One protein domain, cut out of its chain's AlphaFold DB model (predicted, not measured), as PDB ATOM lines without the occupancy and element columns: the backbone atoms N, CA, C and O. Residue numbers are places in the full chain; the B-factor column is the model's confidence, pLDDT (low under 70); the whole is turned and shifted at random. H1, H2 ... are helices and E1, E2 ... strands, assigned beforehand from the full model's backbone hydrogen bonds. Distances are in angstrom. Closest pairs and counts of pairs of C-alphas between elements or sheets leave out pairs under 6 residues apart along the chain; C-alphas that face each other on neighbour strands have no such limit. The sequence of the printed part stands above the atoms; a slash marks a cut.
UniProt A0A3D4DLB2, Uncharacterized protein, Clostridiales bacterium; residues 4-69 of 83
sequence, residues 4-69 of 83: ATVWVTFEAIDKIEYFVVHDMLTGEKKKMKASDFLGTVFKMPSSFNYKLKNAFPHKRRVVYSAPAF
ATOM      1  N   ALA A   4    -104.634   0.889 -55.652       63.31
ATOM      2  CA  ALA A   4    -105.526   1.095 -54.518       63.31
ATOM      3  C   ALA A   4    -106.953   0.723 -54.914       63.31
ATOM      4  O   ALA A   4    -107.563   1.360 -55.779       63.31
ATOM      5  N   THR A   5    -107.494  -0.290 -54.248       73.75
ATOM      6  CA  THR A   5    -108.944  -0.440 -54.139       73.75
ATOM      7  C   THR A   5    -109.370   0.415 -52.962       73.75
ATOM      8  O   THR A   5    -108.941   0.157 -51.837       73.75
ATOM      9  N   VAL A   6    -110.165   1.450 -53.219       71.06
ATOM     10  CA  VAL A   6    -110.627   2.360 -52.177       71.06
ATOM     11  C   VAL A   6    -112.098   2.150 -51.867       71.06
ATOM     12  O   VAL A   6    -112.934   1.970 -52.752       71.06
ATOM     13  N   TRP A   7    -112.412   2.204 -50.583       73.44
ATOM     14  CA  TRP A   7    -113.763   2.215 -50.061       73.44
ATOM     15  C   TRP A   7    -114.040   3.578 -49.439       73.44
ATOM     16  O   TRP A   7    -113.188   4.125 -48.748       73.44
ATOM     17  N   VAL A   8    -115.216   4.147 -49.684       70.56
ATOM     18  CA  VAL A   8    -115.584   5.450 -49.123       70.56
ATOM     19  C   VAL A   8    -116.623   5.238 -48.034       70.56
ATOM     20  O   VAL A   8    -117.651   4.610 -48.274       70.56
ATOM     21  N   THR A   9    -116.360   5.771 -46.845       72.38
ATOM     22  CA  THR A   9    -117.344   5.875 -45.763       72.38
ATOM     23  C   THR A   9    -117.572   7.328 -45.397       72.38
ATOM     24  O   THR A   9    -116.789   8.214 -45.734       72.38
ATOM     25  N   PHE A  10    -118.636   7.567 -44.646       66.88
ATOM     26  CA  PHE A  10    -118.936   8.865 -44.064       66.88
ATOM     27  C   PHE A  10    -118.633   8.793 -42.574       66.88
ATOM     28  O   PHE A  10    -119.016   7.827 -41.917       66.88
ATOM     29  N   GLU A  11    -117.917   9.784 -42.055       64.62
ATOM     30  CA  GLU A  11    -117.799   9.987 -40.614       64.62
ATOM     31  C   GLU A  11    -118.597  11.245 -40.286       64.62
ATOM     32  O   GLU A  11    -118.257  12.337 -40.739       64.62
ATOM     33  N   ALA A  12    -119.688  11.079 -39.536       53.94
ATOM     34  CA  ALA A  12    -120.456  12.202 -39.023       53.94
ATOM     35  C   ALA A  12    -119.676  12.822 -37.859       53.94
ATOM     36  O   ALA A  12    -119.682  12.305 -36.744       53.94
ATOM     37  N   ILE A  13    -118.962  13.902 -38.150       53.47
ATOM     38  CA  ILE A  13    -118.444  14.830 -37.149       53.47
ATOM     39  C   ILE A  13    -119.274  16.102 -37.362       53.47
ATOM     40  O   ILE A  13    -119.219  16.681 -38.446       53.47
ATOM     41  N   ASP A  14    -120.122  16.445 -36.389       57.81
ATOM     42  CA  ASP A  14    -121.140  17.512 -36.457       57.81
ATOM     43  C   ASP A  14    -122.185  17.355 -37.592       57.81
ATOM     44  O   ASP A  14    -122.559  16.231 -37.945       57.81
ATOM     45  N   LYS A  15    -122.717  18.472 -38.136       59.16
ATOM     46  CA  LYS A  15    -123.659  18.544 -39.277       59.16
ATOM     47  C   LYS A  15    -122.971  18.118 -40.590       59.16
ATOM     48  O   LYS A  15    -122.835  18.902 -41.509       59.16
ATOM     49  N   ILE A  16    -122.487  16.882 -40.645       62.19
ATOM     50  CA  ILE A  16    -121.936  16.158 -41.802       62.19
ATOM     51  C   ILE A  16    -121.212  17.029 -42.852       62.19
ATOM     52  O   ILE A  16    -121.747  17.320 -43.919       62.19
ATOM     53  N   GLU A  17    -119.934  17.323 -42.606       72.25
ATOM     54  CA  GLU A  17    -119.063  18.013 -43.572       72.25
ATOM     55  C   GLU A  17    -117.964  17.122 -44.174       72.25
ATOM     56  O   GLU A  17    -117.202  17.596 -45.008       72.25
ATOM     57  N   TYR A  18    -117.816  15.854 -43.777       79.69
ATOM     58  CA  TYR A  18    -116.632  15.051 -44.126       79.69
ATOM     59  C   TYR A  18    -116.985  13.679 -44.709       79.69
ATOM     60  O   TYR A  18    -117.970  13.045 -44.331       79.69
ATOM     61  N   PHE A  19    -116.118  13.175 -45.587       80.75
ATOM     62  CA  PHE A  19    -116.084  11.765 -45.974       80.75
ATOM     63  C   PHE A  19    -114.663  11.207 -45.859       80.75
ATOM     64  O   PHE A  19    -113.670  11.937 -45.904       80.75
ATOM     65  N   VAL A  20    -114.572   9.894 -45.673       83.44
ATOM     66  CA  VAL A  20    -113.323   9.171 -45.450       83.44
ATOM     67  C   VAL A  20    -113.124   8.161 -46.560       83.44
ATOM     68  O   VAL A  20    -113.989   7.334 -46.834       83.44
ATOM     69  N   VAL A  21    -111.958   8.211 -47.187       83.56
ATOM     70  CA  VAL A  21    -111.539   7.251 -48.198       83.56
ATOM     71  C   VAL A  21    -110.539   6.294 -47.563       83.56
ATOM     72  O   VAL A  21    -109.512   6.723 -47.042       83.56
ATOM     73  N   HIS A  22    -110.851   5.007 -47.600       83.56
ATOM     74  CA  HIS A  22    -110.060   3.915 -47.047       83.56
ATOM     75  C   HIS A  22    -109.389   3.171 -48.187       83.56
ATOM     76  O   HIS A  22    -110.067   2.720 -49.105       83.56
ATOM     77  N   ASP A  23    -108.077   3.000 -48.131       83.12
ATOM     78  CA  ASP A  23    -107.377   2.031 -48.960       83.12
ATOM     79  C   ASP A  23    -107.565   0.633 -48.353       83.12
ATOM     80  O   ASP A  23    -107.090   0.345 -47.256       83.12
ATOM     81  N   MET A  24    -108.260  -0.247 -49.072       80.38
ATOM     82  CA  MET A  24    -108.650  -1.571 -48.576       80.38
ATOM     83  C   MET A  24    -107.479  -2.552 -48.442       80.38
ATOM     84  O   MET A  24    -107.626  -3.579 -47.790       80.38
ATOM     85  N   LEU A  25    -106.331  -2.273 -49.068       80.12
ATOM     86  CA  LEU A  25    -105.158  -3.151 -49.014       80.12
ATOM     87  C   LEU A  25    -104.221  -2.786 -47.864       80.12
ATOM     88  O   LEU A  25    -103.590  -3.657 -47.280       80.12
ATOM     89  N   THR A  26    -104.098  -1.493 -47.575       81.88
ATOM     90  CA  THR A  26    -103.128  -0.960 -46.607       81.88
ATOM     91  C   THR A  26    -103.771  -0.453 -45.324       81.88
ATOM     92  O   THR A  26    -103.069  -0.219 -44.347       81.88
ATOM     93  N   GLY A  27    -105.093  -0.256 -45.316       81.62
ATOM     94  CA  GLY A  27    -105.812   0.363 -44.206       81.62
ATOM     95  C   GLY A  27    -105.583   1.873 -44.084       81.62
ATOM     96  O   GLY A  27    -106.068   2.478 -43.128       81.62
ATOM     97  N   GLU A  28    -104.860   2.497 -45.025       85.00
ATOM     98  CA  GLU A  28    -104.641   3.945 -45.043       85.00
ATOM     99  C   GLU A  28    -105.979   4.681 -45.182       85.00
ATOM    100  O   GLU A  28    -106.803   4.341 -46.033       85.00
ATOM    101  N   LYS A  29    -106.187   5.722 -44.371       86.56
ATOM    102  CA  LYS A  29    -107.403   6.543 -44.396       86.56
ATOM    103  C   LYS A  29    -107.072   7.983 -44.762       86.56
ATOM    104  O   LYS A  29    -106.135   8.567 -44.217       86.56
ATOM    105  N   LYS A  30    -107.881   8.582 -45.636       86.38
ATOM    106  CA  LYS A  30    -107.841  10.014 -45.960       86.38
ATOM    107  C   LYS A  30    -109.197  10.644 -45.694       86.38
ATOM    108  O   LYS A  30    -110.193  10.235 -46.282       86.38
ATOM    109  N   LYS A  31    -109.223  11.652 -44.823       85.38
ATOM    110  CA  LYS A  31    -110.405  12.487 -44.584       85.38
ATOM    111  C   LYS A  31    -110.429  13.633 -45.589       85.38
ATOM    112  O   LYS A  31    -109.391  14.239 -45.843       85.38
ATOM    113  N   MET A  32    -111.599  13.925 -46.143       82.75
ATOM    114  CA  MET A  32    -111.808  15.002 -47.111       82.75
ATOM    115  C   MET A  32    -113.049  15.808 -46.718       82.75
ATOM    116  O   MET A  32    -114.070  15.218 -46.358       82.75
ATOM    117  N   LYS A  33    -112.961  17.143 -46.776       80.62
ATOM    118  CA  LYS A  33    -114.091  18.038 -46.494       80.62
ATOM    119  C   LYS A  33    -115.006  18.115 -47.705       80.62
ATOM    120  O   LYS A  33    -114.540  18.389 -48.801       80.62
ATOM    121  N   ALA A  34    -116.306  17.945 -47.514       76.94
ATOM    122  CA  ALA A  34    -117.343  18.180 -48.512       76.94
ATOM    123  C   ALA A  34    -117.282  19.617 -49.059       76.94
ATOM    124  O   ALA A  34    -117.502  19.818 -50.254       76.94
ATOM    125  N   SER A  35    -116.903  20.589 -48.219       75.12
ATOM    126  CA  SER A  35    -116.737  21.992 -48.611       75.12
ATOM    127  C   SER A  35    -115.653  22.224 -49.667       75.12
ATOM    128  O   SER A  35    -115.850  23.062 -50.544       75.12
ATOM    129  N   ASP A  36    -114.597  21.402 -49.705       74.56
ATOM    130  CA  ASP A  36    -113.556  21.439 -50.755       74.56
ATOM    131  C   ASP A  36    -114.098  21.081 -52.156       74.56
ATOM    132  O   ASP A  36    -113.382  21.159 -53.164       74.56
ATOM    133  N   PHE A  37    -115.356  20.639 -52.222       74.19
ATOM    134  CA  PHE A  37    -116.033  20.200 -53.435       74.19
ATOM    135  C   PHE A  37    -117.287  21.022 -53.765       74.19
ATOM    136  O   PHE A  37    -117.888  20.798 -54.825       74.19
ATOM    137  N   LEU A  38    -117.659  21.993 -52.920       66.62
ATOM    138  CA  LEU A  38    -118.755  22.927 -53.183       66.62
ATOM    139  C   LEU A  38    -118.389  23.809 -54.386       66.62
ATOM    140  O   LEU A  38    -117.357  24.470 -54.408       66.62
ATOM    141  N   GLY A  39    -119.220  23.786 -55.432       60.66
ATOM    142  CA  GLY A  39    -119.078  24.668 -56.598       60.66
ATOM    143  C   GLY A  39    -119.130  23.949 -57.942       60.66
ATOM    144  O   GLY A  39    -119.947  24.300 -58.788       60.66
ATOM    145  N   THR A  40    -118.317  22.917 -58.170       57.78
ATOM    146  CA  THR A  40    -118.192  22.325 -59.525       57.78
ATOM    147  C   THR A  40    -117.537  20.945 -59.571       57.78
ATOM    148  O   THR A  40    -117.529  20.315 -60.628       57.78
ATOM    149  N   VAL A  41    -117.011  20.437 -58.456       61.28
ATOM    150  CA  VAL A  41    -115.914  19.462 -58.507       61.28
ATOM    151  C   VAL A  41    -116.354  18.018 -58.777       61.28
ATOM    152  O   VAL A  41    -115.526  17.219 -59.185       61.28
ATOM    153  N   PHE A  42    -117.634  17.657 -58.652       65.12
ATOM    154  CA  PHE A  42    -118.098  16.290 -58.965       65.12
ATOM    155  C   PHE A  42    -119.265  16.220 -59.949       65.12
ATOM    156  O   PHE A  42    -119.949  15.205 -60.025       65.12
ATOM    157  N   LYS A  43    -119.464  17.255 -60.776       61.59
ATOM    158  CA  LYS A  43    -120.468  17.203 -61.858       61.59
ATOM    159  C   LYS A  43    -120.217  16.053 -62.850       61.59
ATOM    160  O   LYS A  43    -121.129  15.669 -63.571       61.59
ATOM    161  N   MET A  44    -118.995  15.507 -62.891       69.94
ATOM    162  CA  MET A  44    -118.609  14.368 -63.728       69.94
ATOM    163  C   MET A  44    -117.745  13.353 -62.950       69.94
ATOM    164  O   MET A  44    -116.898  13.767 -62.147       69.94
ATOM    165  N   PRO A  45    -117.847  12.039 -63.247       72.81
ATOM    166  CA  PRO A  45    -117.029  10.995 -62.615       72.81
ATOM    167  C   PRO A  45    -115.510  11.188 -62.765       72.81
ATOM    168  O   PRO A  45    -114.732  10.742 -61.922       72.81
ATOM    169  N   SER A  46    -115.058  11.863 -63.826       77.00
ATOM    170  CA  SER A  46    -113.638  12.156 -64.072       77.00
ATOM    171  C   SER A  46    -113.028  13.051 -62.990       77.00
ATOM    172  O   SER A  46    -111.908  12.811 -62.541       77.00
ATOM    173  N   SER A  47    -113.781  14.043 -62.518       77.62
ATOM    174  CA  SER A  47    -113.317  14.971 -61.484       77.62
ATOM    175  C   SER A  47    -113.264  14.294 -60.107       77.62
ATOM    176  O   SER A  47    -112.349  14.546 -59.319       77.62
ATOM    177  N   PHE A  48    -114.166  13.335 -59.868       78.88
ATOM    178  CA  PHE A  48    -114.124  12.447 -58.706       78.88
ATOM    179  C   PHE A  48    -112.886  11.547 -58.706       78.88
ATOM    180  O   PHE A  48    -112.123  11.540 -57.739       78.88
ATOM    181  N   ASN A  49    -112.613  10.883 -59.832       79.38
ATOM    182  CA  ASN A  49    -111.395  10.093 -60.020       79.38
ATOM    183  C   ASN A  49    -110.119  10.905 -59.771       79.38
ATOM    184  O   ASN A  49    -109.207  10.430 -59.095       79.38
ATOM    185  N   TYR A  50    -110.050  12.128 -60.302       81.38
ATOM    186  CA  TYR A  50    -108.889  13.002 -60.142       81.38
ATOM    187  C   TYR A  50    -108.609  13.324 -58.668       81.38
ATOM    188  O   TYR A  50    -107.483  13.171 -58.194       81.38
ATOM    189  N   LYS A  51    -109.644  13.708 -57.914       80.62
ATOM    190  CA  LYS A  51    -109.516  14.029 -56.487       80.62
ATOM    191  C   LYS A  51    -109.116  12.815 -55.653       80.62
ATOM    192  O   LYS A  51    -108.227  12.939 -54.815       80.62
ATOM    193  N   LEU A  52    -109.695  11.645 -55.924       79.44
ATOM    194  CA  LEU A  52    -109.307  10.412 -55.240       79.44
ATOM    195  C   LEU A  52    -107.869   9.989 -55.567       79.44
ATOM    196  O   LEU A  52    -107.125   9.615 -54.665       79.44
ATOM    197  N   LYS A  53    -107.436  10.104 -56.828       81.44
ATOM    198  CA  LYS A  53    -106.041   9.844 -57.216       81.44
ATOM    199  C   LYS A  53    -105.068  10.763 -56.476       81.44
ATOM    200  O   LYS A  53    -104.045  10.294 -55.995       81.44
ATOM    201  N   ASN A  54    -105.404  12.042 -56.332       82.69
ATOM    202  CA  ASN A  54    -104.565  12.997 -55.606       82.69
ATOM    203  C   ASN A  54    -104.543  12.766 -54.090       82.69
ATOM    204  O   ASN A  54    -103.566  13.132 -53.447       82.69
ATOM    205  N   ALA A  55    -105.577  12.143 -53.517       79.88
ATOM    206  CA  ALA A  55    -105.569  11.731 -52.111       79.88
ATOM    207  C   ALA A  55    -104.560  10.601 -51.844       79.88
ATOM    208  O   ALA A  55    -104.044  10.474 -50.735       79.88
ATOM    209  N   PHE A  56    -104.266   9.807 -52.877       81.00
ATOM    210  CA  PHE A  56    -103.337   8.686 -52.831       81.00
ATOM    211  C   PHE A  56    -102.304   8.781 -53.966       81.00
ATOM    212  O   PHE A  56    -102.271   7.919 -54.852       81.00
ATOM    213  N   PRO A  57    -101.423   9.801 -53.955       79.44
ATOM    214  CA  PRO A  57    -100.533  10.099 -55.081       79.44
ATOM    215  C   PRO A  57     -99.529   8.972 -55.370       79.44
ATOM    216  O   PRO A  57     -99.024   8.850 -56.483       79.44
ATOM    217  N   HIS A  58     -99.267   8.111 -54.383       82.00
ATOM    218  CA  HIS A  58     -98.370   6.960 -54.497       82.00
ATOM    219  C   HIS A  58     -99.035   5.710 -55.098       82.00
ATOM    220  O   HIS A  58     -98.370   4.691 -55.301       82.00
ATOM    221  N   LYS A  59    -100.345   5.746 -55.372       76.06
ATOM    222  CA  LYS A  59    -101.093   4.600 -55.899       76.06
ATOM    223  C   LYS A  59    -101.210   4.711 -57.414       76.06
ATOM    224  O   LYS A  59    -101.531   5.758 -57.970       76.06
ATOM    225  N   ARG A  60    -100.971   3.593 -58.106       73.00
ATOM    226  CA  ARG A  60    -100.948   3.559 -59.580       73.00
ATOM    227  C   ARG A  60    -102.331   3.802 -60.190       73.00
ATOM    228  O   ARG A  60    -102.452   4.442 -61.232       73.00
ATOM    229  N   ARG A  61    -103.366   3.282 -59.534       69.44
ATOM    230  CA  ARG A  61    -104.776   3.409 -59.905       69.44
ATOM    231  C   ARG A  61    -105.610   3.445 -58.633       69.44
ATOM    232  O   ARG A  61    -105.279   2.735 -57.688       69.44
ATOM    233  N   VAL A  62    -106.680   4.231 -58.647       69.50
ATOM    234  CA  VAL A  62    -107.686   4.271 -57.587       69.50
ATOM    235  C   VAL A  62    -109.000   3.758 -58.169       69.50
ATOM    236  O   VAL A  62    -109.438   4.240 -59.212       69.50
ATOM    237  N   VAL A  63    -109.585   2.735 -57.548       71.81
ATOM    238  CA  VAL A  63    -110.874   2.146 -57.943       71.81
ATOM    239  C   VAL A  63    -111.833   2.271 -56.771       71.81
ATOM    240  O   VAL A  63    -111.481   1.854 -55.674       71.81
ATOM    241  N   TYR A  64    -113.021   2.826 -56.997       71.69
ATOM    242  CA  TYR A  64    -114.054   3.015 -55.976       71.69
ATOM    243  C   TYR A  64    -115.312   2.207 -56.300       71.69
ATOM    244  O   TYR A  64    -115.564   1.862 -57.457       71.69
ATOM    245  N   SER A  65    -116.114   1.909 -55.277       70.38
ATOM    246  CA  SER A  65    -117.390   1.213 -55.449       70.38
ATOM    247  C   SER A  65    -118.415   2.101 -56.168       70.38
ATOM    248  O   SER A  65    -118.441   3.314 -55.970       70.38
ATOM    249  N   ALA A  66    -119.293   1.506 -56.981       70.81
ATOM    250  CA  ALA A  66    -120.365   2.233 -57.669       70.81
ATOM    251  C   ALA A  66    -121.176   3.188 -56.753       70.81
ATOM    252  O   ALA A  66    -121.327   4.353 -57.125       70.81
ATOM    253  N   PRO A  67    -121.615   2.788 -55.536       76.12
ATOM    254  CA  PRO A  67    -122.360   3.691 -54.655       76.12
ATOM    255  C   PRO A  67    -121.516   4.826 -54.049       76.12
ATOM    256  O   PRO A  67    -122.085   5.806 -53.572       76.12
ATOM    257  N   ALA A  68    -120.178   4.742 -54.066       75.12
ATOM    258  CA  ALA A  68    -119.318   5.769 -53.473       75.12
ATOM    259  C   ALA A  68    -119.485   7.133 -54.157       75.12
ATOM    260  O   ALA A  68    -119.540   8.160 -53.483       75.12
ATOM    261  N   PHE A  69    -119.603   7.142 -55.489       77.88
ATOM    262  CA  PHE A  69    -119.786   8.378 -56.248       77.88
ATOM    263  C   PHE A  69    -121.118   9.055 -55.907       77.88
ATOM    264  O   PHE A  69    -121.146  10.252 -55.619       77.88
TER     265      PHE A  69
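What this domain is: This is residues 4 to 69 of the 83 residues of an uncharacterized protein of Clostridiales bacterium (UniProt A0A3D4DLB2). A strongly twisted, curled sheet, mostly the meander E1 E2 E3 (each strand the antiparallel neighbour of the one before), has helix H2 packed on one face, chiefly against edge strand E4. The short helix H1 follows E3, and H3 grazes the sheet. The printed part has 66 residues, in order E1 E2 E3 H1 H2 E4 H3; the sheet, E3 E2 E1 E4, is mixed, and the class is mixed helices and strands. It is compact and rounded, with a radius of gyration of the C-alphas of 11.5 A and spans of 31 by 25 by 21 A.

How they stand to each other: E1, residues 4 to 10, and E2, residues 18 to 23, form an antiparallel hairpin, with N 22 and O 7 2.7 A apart. E2 and E3, residues 29 to 33, form another, with N 21 and O 30 at 2.8 A. H1, residues 34 to 37, is not on the sheet, only just, with 4 pairs of C-alphas within 10 A. H2, residues 45 to 55, is on the sheet at a height of 6.7 A; its closest C-alphas to E4, residues 62 to 64, are Lys 53 and Val 62, 5.8 A. E4 is parallel to E1, with N 6 and O 63 at 2.8 A. H3, residues 66 to 69, only grazes the sheet with residues 67 to 69. Every O i to N i+4 pair is within hydrogen-bond range in H2; H1 and H3 are too short for one.

Where its parts are: E1 begins at C-alpha 4 (-105.526, 1.095, -54.518) and is 18.7 A long; E2 is 16.7 A, E3 13.5 A and H2 15.6 A. H3 ends at C-alpha 69 (-119.786, 8.378, -56.248).

The domain as a whole: The C-alphas farthest apart, Lys 15 and Arg 60, are 33.9 A apart. The printed part has no cut, and no link is long. pLDDT is under 70 at residues 4, 10 to 16, 38 to 44 and 61 to 62.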